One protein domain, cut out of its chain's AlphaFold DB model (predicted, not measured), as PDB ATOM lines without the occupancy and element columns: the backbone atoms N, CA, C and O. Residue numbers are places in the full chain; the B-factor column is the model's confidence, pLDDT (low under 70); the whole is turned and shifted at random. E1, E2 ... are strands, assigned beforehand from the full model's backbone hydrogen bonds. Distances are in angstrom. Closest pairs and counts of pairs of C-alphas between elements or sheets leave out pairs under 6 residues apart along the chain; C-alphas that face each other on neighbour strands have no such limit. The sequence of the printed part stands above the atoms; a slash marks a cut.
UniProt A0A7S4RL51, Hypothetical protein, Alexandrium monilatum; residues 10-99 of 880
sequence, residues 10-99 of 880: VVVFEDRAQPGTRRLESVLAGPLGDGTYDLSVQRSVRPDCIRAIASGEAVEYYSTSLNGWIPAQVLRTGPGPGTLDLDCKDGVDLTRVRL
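Overview. This is residues 10 to 99 of the 880 residues of the protein "Hypothetical protein" of Alexandrium monilatum (UniProt A0A7S4RL51). Two small all-strand lobes stand end to end along the longest axis. One is the meander E4 E5 E6 E7, a row of strands each the antiparallel neighbour of the one before, curled like part of a barrel, with residues 97 to 98 pairing back to E4; the other is a twisted sheet, E2 E1 E3, with the long loop of residues 30 to 49 at its far end. The printed part has 90 residues and no named helix; its seven named strands, E1 to E7 along the chain, hold 41 of them, under half, and both sheets are antiparallel. The whole is compact, with a radius of gyration of the C-alphas of 13.4 A and spans of 43 by 29 by 20 A.

Along the chain. E5, residues 68 to 77, is the longest strand at 22.4 A; it begins at C-alpha 68 (133.962, 201.615, 284.744) and bends by 72 degrees at residue 74. E4 is residues 58 to 63, 15.4 A. E6 is residues 83 to 86, and E7 is residues 89 to 93, ending at C-alpha 93 (148.679, 203.205, 289.151). E1, residues 10 to 14, begins at C-alpha 10 (153.563, 212.173, 286.205). E2, residues 22 to 29, measures 19.8 A and bends by 53 degrees at residue 26. E3 is residues 50 to 52.

Arrangement. The sheet E4 E5 E6 E7 is strongly twisted, with E4 and E7 as edge strands. E4 and E5 form a hairpin, with N 61 and O 70 2.8 A apart. Pairing on E5 is staggered: residues 68 to 73 pair with E4, residues 74 to 77 with E6. In the hairpin of E5 and E6, N 75 and O 85 are 2.8 A apart; in that of E6 and E7, N 92 and O 84 are 2.8 A apart. Residues 60 to 61 of E4 pair antiparallel with residues 97 to 98. The closest C-alphas of E1 and E5 are those of Val 10 and Thr 77, 7.1 A apart. E1, the inner strand of the other strongly twisted sheet, forms a hairpin with E2, where N 11 and O 25 are 2.9 A apart. E1 and E3 are antiparallel neighbours, with N 12 of E1 and O 51 of E3 2.8 A apart, within hydrogen-bond range. E2 is apart from E4, E5, E6 and E7.

Size, cuts and confidence. The outline is only just elongated; the two C-alphas farthest apart are those of Gly 33 and Leu 66, 44.8 A. The link from E2 to E3, residues 30 to 49, is long, and residues 38 to 39 in it pair antiparallel with residues 27 to 29 of E2. The link from E3 to E4 is tight, with 5 residues. The printed part has no cut. Its mean pLDDT is 94.4, and no printed residue is under 70.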
ATOM      1  N   VAL A  10     154.635 212.364 287.185       94.62
ATOM      2  CA  VAL A  10     153.563 212.173 286.205       94.62
ATOM      3  C   VAL A  10     153.406 213.422 285.341       94.62
ATOM      4  O   VAL A  10     153.182 214.527 285.849       94.62
ATOM      5  N   VAL A  11     153.462 213.239 284.024       96.56
ATOM      6  CA  VAL A  11     153.261 214.305 283.038       96.56
ATOM      7  C   VAL A  11     152.108 213.988 282.090       96.56
ATOM      8  O   VAL A  11     151.886 212.846 281.690       96.56
ATOM      9  N   VAL A  12     151.394 215.036 281.692       95.94
ATOM     10  CA  VAL A  12     150.561 215.044 280.495       95.94
ATOM     11  C   VAL A  12     151.486 215.164 279.288       95.94
ATOM     12  O   VAL A  12     152.151 216.189 279.128       95.94
ATOM     13  N   PHE A  13     151.514 214.138 278.445       96.06
ATOM     14  CA  PHE A  13     152.152 214.158 277.131       96.06
ATOM     15  C   PHE A  13     151.108 214.473 276.052       96.06
ATOM     16  O   PHE A  13     150.017 213.895 276.054       96.06
ATOM     17  N   GLU A  14     151.433 215.388 275.136       95.69
ATOM     18  CA  GLU A  14     150.600 215.738 273.978       95.69
ATOM     19  C   GLU A  14     151.324 215.337 272.682       95.69
ATOM     20  O   GLU A  14     152.372 215.888 272.336       95.69
ATOM     21  N   ASP A  15     150.780 214.340 271.978       91.62
ATOM     22  CA  ASP A  15     151.434 213.747 270.808       91.62
ATOM     23  C   ASP A  15     151.344 214.674 269.584       91.62
ATOM     24  O   ASP A  15     150.265 214.941 269.050       91.62
ATOM     25  N   ARG A  16     152.502 215.131 269.089       88.06
ATOM     26  CA  ARG A  16     152.597 215.963 267.879       88.06
ATOM     27  C   ARG A  16     152.242 215.228 266.586       88.06
ATOM     28  O   ARG A  16     151.913 215.900 265.612       88.06
ATOM     29  N   ALA A  17     152.277 213.896 266.559       85.94
ATOM     30  CA  ALA A  17     151.772 213.113 265.434       85.94
ATOM     31  C   ALA A  17     150.235 212.996 265.440       85.94
ATOM     32  O   ALA A  17     149.639 212.729 264.397       85.94
ATOM     33  N   GLN A  18     149.585 213.210 266.592       84.00
ATOM     34  CA  GLN A  18     148.133 213.105 266.775       84.00
ATOM     35  C   GLN A  18     147.593 214.289 267.602       84.00
ATOM     36  O   GLN A  18     147.087 214.077 268.709       84.00
ATOM     37  N   PRO A  19     147.686 215.540 267.104       83.56
ATOM     38  CA  PRO A  19     147.346 216.741 267.870       83.56
ATOM     39  C   PRO A  19     145.939 216.667 268.483       83.56
ATOM     40  O   PRO A  19     144.961 216.361 267.802       83.56
ATOM     41  N   GLY A  20     145.855 216.940 269.789       84.31
ATOM     42  CA  GLY A  20     144.660 216.732 270.618       84.31
ATOM     43  C   GLY A  20     144.661 215.411 271.402       84.31
ATOM     44  O   GLY A  20     143.918 215.281 272.374       84.31
ATOM     45  N   THR A  21     145.526 214.451 271.057       89.94
ATOM     46  CA  THR A  21     145.712 213.211 271.826       89.94
ATOM     47  C   THR A  21     146.625 213.476 273.017       89.94
ATOM     48  O   THR A  21     147.841 213.613 272.876       89.94
ATOM     49  N   ARG A  22     146.023 213.526 274.209       93.94
ATOM     50  CA  ARG A  22     146.709 213.708 275.493       93.94
ATOM     51  C   ARG A  22     146.720 212.406 276.277       93.94
ATOM     52  O   ARG A  22     145.692 211.733 276.365       93.94
ATOM     53  N   ARG A  23     147.865 212.056 276.859       94.75
ATOM     54  CA  ARG A  23     148.045 210.853 277.687       94.75
ATOM     55  C   ARG A  23     148.785 211.197 278.972       94.75
ATOM     56  O   ARG A  23     149.459 212.222 279.038       94.75
ATOM     57  N   LEU A  24     148.624 210.352 279.984       96.00
ATOM     58  CA  LEU A  24     149.388 210.429 281.223       96.00
ATOM     59  C   LEU A  24     150.538 209.429 281.139       96.00
ATOM     60  O   LEU A  24     150.311 208.248 280.892       96.00
ATOM     61  N   GLU A  25     151.754 209.917 281.333       96.62
ATOM     62  CA  GLU A  25     152.995 209.152 281.233       96.62
ATOM     63  C   GLU A  25     153.848 209.414 282.483       96.62
ATOM     64  O   GLU A  25     153.769 210.495 283.077       96.62
ATOM     65  N   SER A  26     154.683 208.454 282.882       95.88
ATOM     66  CA  SER A  26     155.709 208.680 283.905       95.88
ATOM     67  C   SER A  26     157.040 209.059 283.262       95.88
ATOM     68  O   SER A  26     157.426 208.519 282.223       95.88
ATOM     69  N   VAL A  27     157.764 209.991 283.883       96.19
ATOM     70  CA  VAL A  27     159.127 210.348 283.469       96.19
ATOM     71  C   VAL A  27     160.089 209.266 283.959       96.19
ATOM     72  O   VAL A  27     160.260 209.078 285.162       96.19
ATOM     73  N   LEU A  28     160.738 208.558 283.037       95.81
ATOM     74  CA  LEU A  28     161.772 207.564 283.339       95.81
ATOM     75  C   LEU A  28     163.138 208.224 283.563       95.81
ATOM     76  O   LEU A  28     163.874 207.825 284.463       95.81
ATOM     77  N   ALA A  29     163.477 209.232 282.753       94.00
ATOM     78  CA  ALA A  29     164.705 210.012 282.885       94.00
ATOM     79  C   ALA A  29     164.555 211.407 282.260       94.00
ATOM     80  O   ALA A  29     163.825 211.587 281.288       94.00
ATOM     81  N   GLY A  30     165.289 212.387 282.784       92.12
ATOM     82  CA  GLY A  30     165.420 213.714 282.184       92.12
ATOM     83  C   GLY A  30     165.589 214.840 283.217       92.12
ATOM     84  O   GLY A  30     165.406 214.593 284.411       92.12
ATOM     85  N   PRO A  31     165.924 216.069 282.778       92.62
ATOM     86  CA  PRO A  31     166.316 216.408 281.409       92.62
ATOM     87  C   PRO A  31     167.653 215.755 281.021       92.62
ATOM     88  O   PRO A  31     168.598 215.711 281.808       92.62
ATOM     89  N   LEU A  32     167.714 215.217 279.805       92.56
ATOM     90  CA  LEU A  32     168.917 214.664 279.187       92.56
ATOM     91  C   LEU A  32     169.839 215.797 278.698       92.56
ATOM     92  O   LEU A  32     169.488 216.976 278.757       92.56
ATOM     93  N   GLY A  33     171.033 215.456 278.201       91.25
ATOM     94  CA  GLY A  33     172.038 216.441 277.764       91.25
ATOM     95  C   GLY A  33     171.619 217.335 276.584       91.25
ATOM     96  O   GLY A  33     172.249 218.361 276.350       91.25
ATOM     97  N   ASP A  34     170.555 216.971 275.867       92.38
ATOM     98  CA  ASP A  34     169.904 217.749 274.803       92.38
ATOM     99  C   ASP A  34     168.636 218.498 275.280       92.38
ATOM    100  O   ASP A  34     167.964 219.163 274.491       92.38
ATOM    101  N   GLY A  35     168.300 218.390 276.569       93.94
ATOM    102  CA  GLY A  35     167.095 218.943 277.185       93.94
ATOM    103  C   GLY A  35     165.834 218.081 277.046       93.94
ATOM    104  O   GLY A  35     164.769 218.532 277.469       93.94
ATOM    105  N   THR A  36     165.910 216.877 276.465       96.50
ATOM    106  CA  THR A  36     164.752 215.979 276.289       96.50
ATOM    107  C   THR A  36     164.509 215.056 277.491       96.50
ATOM    108  O   THR A  36     165.300 215.004 278.431       96.50
ATOM    109  N   TYR A  37     163.382 214.342 277.484       97.19
ATOM    110  CA  TYR A  37     162.924 213.454 278.551       97.19
ATOM    111  C   TYR A  37     162.537 212.085 277.987       97.19
ATOM    112  O   TYR A  37     161.846 211.997 276.972       97.19
ATOM    113  N   ASP A  38     162.919 211.015 278.677       96.69
ATOM    114  CA  ASP A  38     162.404 209.673 278.421       96.69
ATOM    115  C   ASP A  38     161.152 209.444 279.271       96.69
ATOM    116  O   ASP A  38     161.195 209.545 280.499       96.69
ATOM    117  N   LEU A  39     160.040 209.123 278.613       96.25
ATOM    118  CA  LEU A  39     158.753 208.775 279.211       96.25
ATOM    119  C   LEU A  39     158.491 207.264 279.122       96.25
ATOM    120  O   LEU A  39     159.145 206.554 278.356       96.25
ATOM    121  N   SER A  40     157.490 206.779 279.860       93.75
ATOM    122  CA  SER A  40     157.069 205.370 279.879       93.75
ATOM    123  C   SER A  40     156.838 204.751 278.492       93.75
ATOM    124  O   SER A  40     157.263 203.618 278.265       93.75
ATOM    125  N   VAL A  41     156.209 205.476 277.558       91.50
ATOM    126  CA  VAL A  41     155.929 204.994 276.189       91.50
ATOM    127  C   VAL A  41     156.880 205.562 275.121       91.50
ATOM    128  O   VAL A  41     157.043 204.941 274.070       91.50
ATOM    129  N   GLN A  42     157.539 206.705 275.352       93.56
ATOM    130  CA  GLN A  42     158.320 207.403 274.319       93.56
ATOM    131  C   GLN A  42     159.609 208.042 274.852       93.56
ATOM    132  O   GLN A  42     159.602 208.722 275.872       93.56
ATOM    133  N   ARG A  43     160.714 207.866 274.116       95.12
ATOM    134  CA  ARG A  43     162.033 208.441 274.428       95.12
ATOM    135  C   ARG A  43     162.284 209.786 273.750       95.12
ATOM    136  O   ARG A  43     161.657 210.089 272.733       95.12
ATOM    137  N   SER A  44     163.221 210.556 274.301       94.19
ATOM    138  CA  SER A  44     163.678 211.859 273.786       94.19
ATOM    139  C   SER A  44     162.542 212.854 273.486       94.19
ATOM    140  O   SER A  44     162.558 213.590 272.497       94.19
ATOM    141  N   VAL A  45     161.531 212.891 274.355       96.12
ATOM    142  CA  VAL A  45     160.410 213.831 274.276       96.12
ATOM    143  C   VAL A  45     160.882 215.233 274.657       96.12
ATOM    144  O   VAL A  45     161.528 215.440 275.683       96.12
ATOM    145  N   ARG A  46     160.563 216.224 273.825       95.25
ATOM    146  CA  ARG A  46     160.959 217.617 274.062       95.25
ATOM    147  C   ARG A  46     160.130 218.252 275.195       95.25
ATOM    148  O   ARG A  46     158.946 217.928 275.319       95.25
ATOM    149  N   PRO A  47     160.692 219.195 275.979       95.25
ATOM    150  CA  PRO A  47     160.001 219.821 277.112       95.25
ATOM    151  C   PRO A  47     158.730 220.581 276.711       95.25
ATOM    152  O   PRO A  47     157.826 220.731 277.522       95.25
ATOM    153  N   ASP A  48     158.626 221.023 275.455       94.31
ATOM    154  CA  ASP A  48     157.445 221.682 274.892       94.31
ATOM    155  C   ASP A  48     156.295 220.723 274.504       94.31
ATOM    156  O   ASP A  48     155.258 221.186 274.030       94.31
ATOM    157  N   CYS A  49     156.451 219.411 274.722       94.25
ATOM    158  CA  CYS A  49     155.404 218.394 274.545       94.25
ATOM    159  C   CYS A  49     154.901 217.782 275.871       94.25
ATOM    160  O   CYS A  49     154.046 216.894 275.836       94.25
ATOM    161  N   ILE A  50     155.433 218.210 277.026       96.00
ATOM    162  CA  ILE A  50     155.082 217.674 278.352       96.00
ATOM    163  C   ILE A  50     154.654 218.774 279.325       96.00
ATOM    164  O   ILE A  50     155.201 219.874 279.339       96.00
ATOM    165  N   ARG A  51     153.694 218.457 280.196       95.44
ATOM    166  CA  ARG A  51     153.269 219.320 281.304       95.44
ATOM    167  C   ARG A  51     153.064 218.486 282.564       95.44
ATOM    168  O   ARG A  51     152.341 217.499 282.517       95.44
ATOM    169  N   ALA A  52     153.637 218.894 283.695       94.31
ATOM    170  CA  ALA A  52     153.334 218.272 284.986       94.31
ATOM    171  C   ALA A  52     151.824 218.349 285.293       94.31
ATOM    172  O   ALA A  52     151.188 219.387 285.061       94.31
ATOM    173  N   ILE A  53     151.250 217.254 285.794       95.25
ATOM    174  CA  ILE A  53     149.844 217.229 286.215       95.25
ATOM    175  C   ILE A  53     149.663 218.067 287.489       95.25
ATOM    176  O   ILE A  53     150.478 217.987 288.410       95.25
ATOM    177  N   ALA A  54     148.635 218.913 287.533       94.00
ATOM    178  CA  ALA A  54     148.401 219.790 288.679       94.00
ATOM    179  C   ALA A  54     147.575 219.091 289.770       94.00
ATOM    180  O   ALA A  54     146.709 218.265 289.485       94.00
ATOM    181  N   SER A  55     147.782 219.470 291.034       94.31
ATOM    182  CA  SER A  55     146.815 219.145 292.084       94.31
ATOM    183  C   SER A  55     145.507 219.913 291.846       94.31
ATOM    184  O   SER A  55     145.511 221.076 291.439       94.31
ATOM    185  N   GLY A  56     144.378 219.233 292.039       95.44
ATOM    186  CA  GLY A  56     143.050 219.672 291.603       95.44
ATOM    187  C   GLY A  56     142.742 219.414 290.120       95.44
ATOM    188  O   GLY A  56     141.642 219.742 289.677       95.44
ATOM    189  N   GLU A  57     143.660 218.835 289.335       96.88
ATOM    190  CA  GLU A  57     143.380 218.502 287.933       96.88
ATOM    191  C   GLU A  57     142.411 217.313 287.827       96.88
ATOM    192  O   GLU A  57     142.558 216.296 288.512       96.88
ATOM    193  N   ALA A  58     141.394 217.461 286.973       96.62
ATOM    194  CA  ALA A  58     140.345 216.467 286.784       96.62
ATOM    195  C   ALA A  58     140.822 215.314 285.891       96.62
ATOM    196  O   ALA A  58     141.314 215.527 284.780       96.62
ATOM    197  N   VAL A  59     140.618 214.090 286.367       97.50
ATOM    198  CA  VAL A  59     140.974 212.831 285.703       97.50
ATOM    199  C   VAL A  59     139.802 211.850 285.767       97.50
ATOM    200  O   VAL A  59     138.841 212.046 286.507       97.50
ATOM    201  N   GLU A  60     139.874 210.770 284.999       97.69
ATOM    202  CA  GLU A  60     138.987 209.618 285.132       97.69
ATOM    203  C   GLU A  60     139.782 208.408 285.639       97.69
ATOM    204  O   GLU A  60     140.815 208.051 285.068       97.69
ATOM    205  N   TYR A  61     139.284 207.753 286.688       97.88
ATOM    206  CA  TYR A  61     139.862 206.550 287.292       97.88
ATOM    207  C   TYR A  61     139.052 205.299 286.930       97.88
ATOM    208  O   TYR A  61     137.830 205.279 287.077       97.88
ATOM    209  N   TYR A  62     139.722 204.225 286.504       97.25
ATOM    210  CA  TYR A  62     139.087 202.933 286.254       97.25
ATOM    211  C   TYR A  62     138.860 202.147 287.554       97.25
ATOM    212  O   TYR A  62     139.728 201.417 288.053       97.25
ATOM    213  N   SER A  63     137.650 202.272 288.093       96.19
ATOM    214  CA  SER A  63     137.216 201.562 289.289       96.19
ATOM    215  C   SER A  63     136.816 200.123 288.956       96.19
ATOM    216  O   SER A  63     135.776 199.872 288.353       96.19
ATOM    217  N   THR A  64     137.622 199.152 289.399       92.06
ATOM    218  CA  THR A  64     137.349 197.716 289.188       92.06
ATOM    219  C   THR A  64     136.054 197.244 289.856       92.06
ATOM    220  O   THR A  64     135.408 196.349 289.329       92.06
ATOM    221  N   SER A  65     135.635 197.846 290.976       87.00
ATOM    222  CA  SER A  65     134.378 197.486 291.654       87.00
ATOM    223  C   SER A  65     133.127 198.025 290.954       87.00
ATOM    224  O   SER A  65     132.056 197.454 291.118       87.00
ATOM    225  N   LEU A  66     133.259 199.093 290.159       89.25
ATOM    226  CA  LEU A  66     132.186 199.640 289.316       89.25
ATOM    227  C   LEU A  66     132.320 199.205 287.843       89.25
ATOM    228  O   LEU A  66     131.484 199.560 287.019       89.25
ATOM    229  N   ASN A  67     133.386 198.464 287.513       93.00
ATOM    230  CA  ASN A  67     133.786 198.049 286.165       93.00
ATOM    231  C   ASN A  67     133.769 199.192 285.124       93.00
ATOM    232  O   ASN A  67     133.411 198.994 283.962       93.00
ATOM    233  N   GLY A  68     134.150 200.403 285.539       95.12
ATOM    234  CA  GLY A  68     133.962 201.615 284.744       95.12
ATOM    235  C   GLY A  68     134.876 202.768 285.148       95.12
ATOM    236  O   GLY A  68     135.510 202.754 286.204       95.12
ATOM    237  N   TRP A  69     134.935 203.769 284.274       97.25
ATOM    238  CA  TRP A  69     135.643 205.025 284.507       97.25
ATOM    239  C   TRP A  69     134.760 205.966 285.331       97.25
ATOM    240  O   TRP A  69     133.609 206.196 284.964       97.25
ATOM    241  N   ILE A  70     135.292 206.498 286.432       96.12
ATOM    242  CA  ILE A  70     134.631 207.503 287.274       96.12
ATOM    243  C   ILE A  70     135.458 208.793 287.319       96.12
ATOM    244  O   ILE A  70     136.688 208.704 287.299       96.12
ATOM    245  N   PRO A  71     134.830 209.982 287.380       97.38
ATOM    246  CA  PRO A  71     135.555 211.235 287.557       97.38
ATOM    247  C   PRO A  71     136.224 211.277 288.936       97.38
ATOM    248  O   PRO A  71     135.651 210.821 289.925       97.38
ATOM    249  N   ALA A  72     137.428 211.837 288.977       97.69
ATOM    250  CA  ALA A  72     138.253 212.009 290.165       97.69
ATOM    251  C   ALA A  72     139.128 213.271 290.024       97.69
ATOM    252  O   ALA A  72     139.279 213.825 288.930       97.69
ATOM    253  N   GLN A  73     139.728 213.722 291.120       97.88
ATOM    254  CA  GLN A  73     140.686 214.831 291.144       97.88
ATOM    255  C   GLN A  73     142.027 214.366 291.701       97.88
ATOM    256  O   GLN A  73     142.080 213.671 292.714       97.88
ATOM    257  N   VAL A  74     143.123 214.778 291.062       97.81
ATOM    258  CA  VAL A  74     144.477 214.506 291.559       97.81
ATOM    259  C   VAL A  74     144.739 215.352 292.802       97.81
ATOM    260  O   VAL A  74     144.790 216.575 292.720       97.81
ATOM    261  N   LEU A  75     144.945 214.725 293.960       97.25
ATOM    262  CA  LEU A  75     145.356 215.429 295.177       97.25
ATOM    263  C   LEU A  75     146.854 215.755 295.135       97.25
ATOM    264  O   LEU A  75     147.257 216.869 295.471       97.25
ATOM    265  N   ARG A  76     147.671 214.780 294.718       95.69
ATOM    266  CA  ARG A  76     149.135 214.867 294.568       95.69
ATOM    267  C   ARG A  76     149.677 213.666 293.778       95.69
ATOM    268  O   ARG A  76     148.960 212.690 293.552       95.69
ATOM    269  N   THR A  77     150.957 213.703 293.417       94.12
ATOM    270  CA  THR A  77     151.708 212.489 293.066       94.12
ATOM    271  C   THR A  77     151.772 211.539 294.266       94.12
ATOM    272  O   THR A  77     151.929 211.973 295.410       94.12
ATOM    273  N   GLY A  78     151.586 210.244 294.007       90.56
ATOM    274  CA  GLY A  78     151.597 209.206 295.035       90.56
ATOM    275  C   GLY A  78     153.018 208.823 295.476       90.56
ATOM    276  O   GLY A  78     154.004 209.252 294.873       90.56
ATOM    277  N   PRO A  79     153.159 207.991 296.523       87.94
ATOM    278  CA  PRO A  79     154.460 207.623 297.092       87.94
ATOM    279  C   PRO A  79     155.290 206.660 296.221       87.94
ATOM    280  O   PRO A  79     156.449 206.405 296.544       87.94
ATOM    281  N   GLY A  80     154.715 206.097 295.150       89.25
ATOM    282  CA  GLY A  80     155.423 205.276 294.165       89.25
ATOM    283  C   GLY A  80     155.586 206.000 292.819       89.25
ATOM    284  O   GLY A  80     154.681 206.741 292.423       89.25
ATOM    285  N   PRO A  81     156.690 205.780 292.078       89.62
ATOM    286  CA  PRO A  81     156.876 206.378 290.755       89.62
ATOM    287  C   PRO A  81     155.749 205.944 289.808       89.62
ATOM    288  O   PRO A  81     155.423 204.760 289.733       89.62
ATOM    289  N   GLY A  82     155.142 206.896 289.095       92.38
ATOM    290  CA  GLY A  82     153.981 206.617 288.237       92.38
ATOM    291  C   GLY A  82     152.680 206.278 288.986       92.38
ATOM    292  O   GLY A  82     151.811 205.617 288.416       92.38
ATOM    293  N   THR A  83     152.526 206.723 290.240       96.44
ATOM    294  CA  THR A  83     151.250 206.660 290.979       96.44
ATOM    295  C   THR A  83     150.695 208.053 291.287       96.44
ATOM    296  O   THR A  83     151.444 209.024 291.410       96.44
ATOM    297  N   LEU A  84     149.372 208.156 291.422       97.38
ATOM    298  CA  LEU A  84     148.653 209.373 291.806       97.38
ATOM    299  C   LEU A  84     147.771 209.100 293.026       97.38
ATOM    300  O   LEU A  84     147.072 208.087 293.067       97.38
ATOM    301  N   ASP A  85     147.751 210.025 293.982       97.56
ATOM    302  CA  ASP A  85     146.733 210.030 295.031       97.56
ATOM    303  C   ASP A  85     145.535 210.836 294.519       97.56
ATOM    304  O   ASP A  85     145.664 212.021 294.195       97.56
ATOM    305  N   LEU A  86     144.380 210.181 294.406       97.94
ATOM    306  CA  LEU A  86     143.132 210.757 293.914       97.94
ATOM    307  C   LEU A  86     142.146 210.962 295.068       97.94
ATOM    308  O   LEU A  86     142.147 210.201 296.032       97.94
ATOM    309  N   ASP A  87     141.240 211.927 294.935       97.69
ATOM    310  CA  ASP A  87     140.168 212.204 295.905       97.69
ATOM    311  C   ASP A  87     139.307 210.974 296.258       97.69
ATOM    312  O   ASP A  87     138.830 210.848 297.387       97.69
ATOM    313  N   CYS A  88     139.151 210.034 295.322       96.12
ATOM    314  CA  CYS A  88     138.469 208.764 295.549       96.12
ATOM    315  C   CYS A  88     139.364 207.626 296.080       96.12
ATOM    316  O   CYS A  88     138.821 206.616 296.539       96.12
ATOM    317  N   LYS A  89     140.700 207.708 295.935       96.56
ATOM    318  CA  LYS A  89     141.644 206.612 296.232       96.56
ATOM    319  C   LYS A  89     143.124 207.034 296.165       96.56
ATOM    320  O   LYS A  89     143.574 207.533 295.138       96.56
ATOM    321  N   ASP A  90     143.903 206.675 297.185       96.81
ATOM    322  CA  ASP A  90     145.368 206.835 297.213       96.81
ATOM    323  C   ASP A  90     146.121 205.785 296.363       96.81
ATOM    324  O   ASP A  90     145.644 204.661 296.161       96.81
ATOM    325  N   GLY A  91     147.339 206.118 295.921       95.25
ATOM    326  CA  GLY A  91     148.299 205.185 295.320       95.25
ATOM    327  C   GLY A  91     147.838 204.538 294.012       95.25
ATOM    328  O   GLY A  91     148.109 203.359 293.772       95.25
ATOM    329  N   VAL A  92     147.098 205.264 293.175       97.00
ATOM    330  CA  VAL A  92     146.536 204.738 291.927       97.00
ATOM    331  C   VAL A  92     147.599 204.692 290.831       97.00
ATOM    332  O   VAL A  92     148.151 205.713 290.436       97.00
ATOM    333  N   ASP A  93     147.843 203.487 290.321       96.00
ATOM    334  CA  ASP A  93     148.679 203.205 289.151       96.00
ATOM    335  C   ASP A  93     148.168 203.933 287.892       96.00
ATOM    336  O   ASP A  93     146.975 203.864 287.567       96.00
ATOM    337  N   LEU A  94     149.079 204.592 287.167       95.94
ATOM    338  CA  LEU A  94     148.800 205.339 285.936       95.94
ATOM    339  C   LEU A  94     147.997 204.568 284.879       95.94
ATOM    340  O   LEU A  94     147.172 205.168 284.196       95.94
ATOM    341  N   THR A  95     148.158 203.246 284.764       95.62
ATOM    342  CA  THR A  95     147.392 202.413 283.813       95.62
ATOM    343  C   THR A  95     145.879 202.432 284.061       95.62
ATOM    344  O   THR A  95     145.100 202.001 283.209       95.62
ATOM    345  N   ARG A  96     145.446 202.941 285.222       96.69
ATOM    346  CA  ARG A  96     144.045 203.096 285.629       96.69
ATOM    347  C   ARG A  96     143.580 204.549 285.648       96.69
ATOM    348  O   ARG A  96     142.455 204.783 286.083       96.69
ATOM    349  N   VAL A  97     144.395 205.509 285.211       97.19
ATOM    350  CA  VAL A  97     144.042 206.934 285.174       97.19
ATOM    351  C   VAL A  97     144.153 207.450 283.744       97.19
ATOM    352  O   VAL A  97     145.137 207.203 283.054       97.19
ATOM    353  N   ARG A  98     143.152 208.199 283.289       96.75
ATOM    354  CA  ARG A  98     143.206 208.928 282.017       96.75
ATOM    355  C   ARG A  98     142.702 210.352 282.207       96.75
ATOM    356  O   ARG A  98     141.964 210.634 283.145       96.75
ATOM    357  N   LEU A  99     143.072 211.249 281.302       96.06
ATOM    358  CA  LEU A  99     142.415 212.553 281.217       96.06
ATOM    359  C   LEU A  99     140.976 212.359 280.704       96.06
ATOM    360  O   LEU A  99     140.764 211.482 279.859       96.06
TER     361      LEU A  99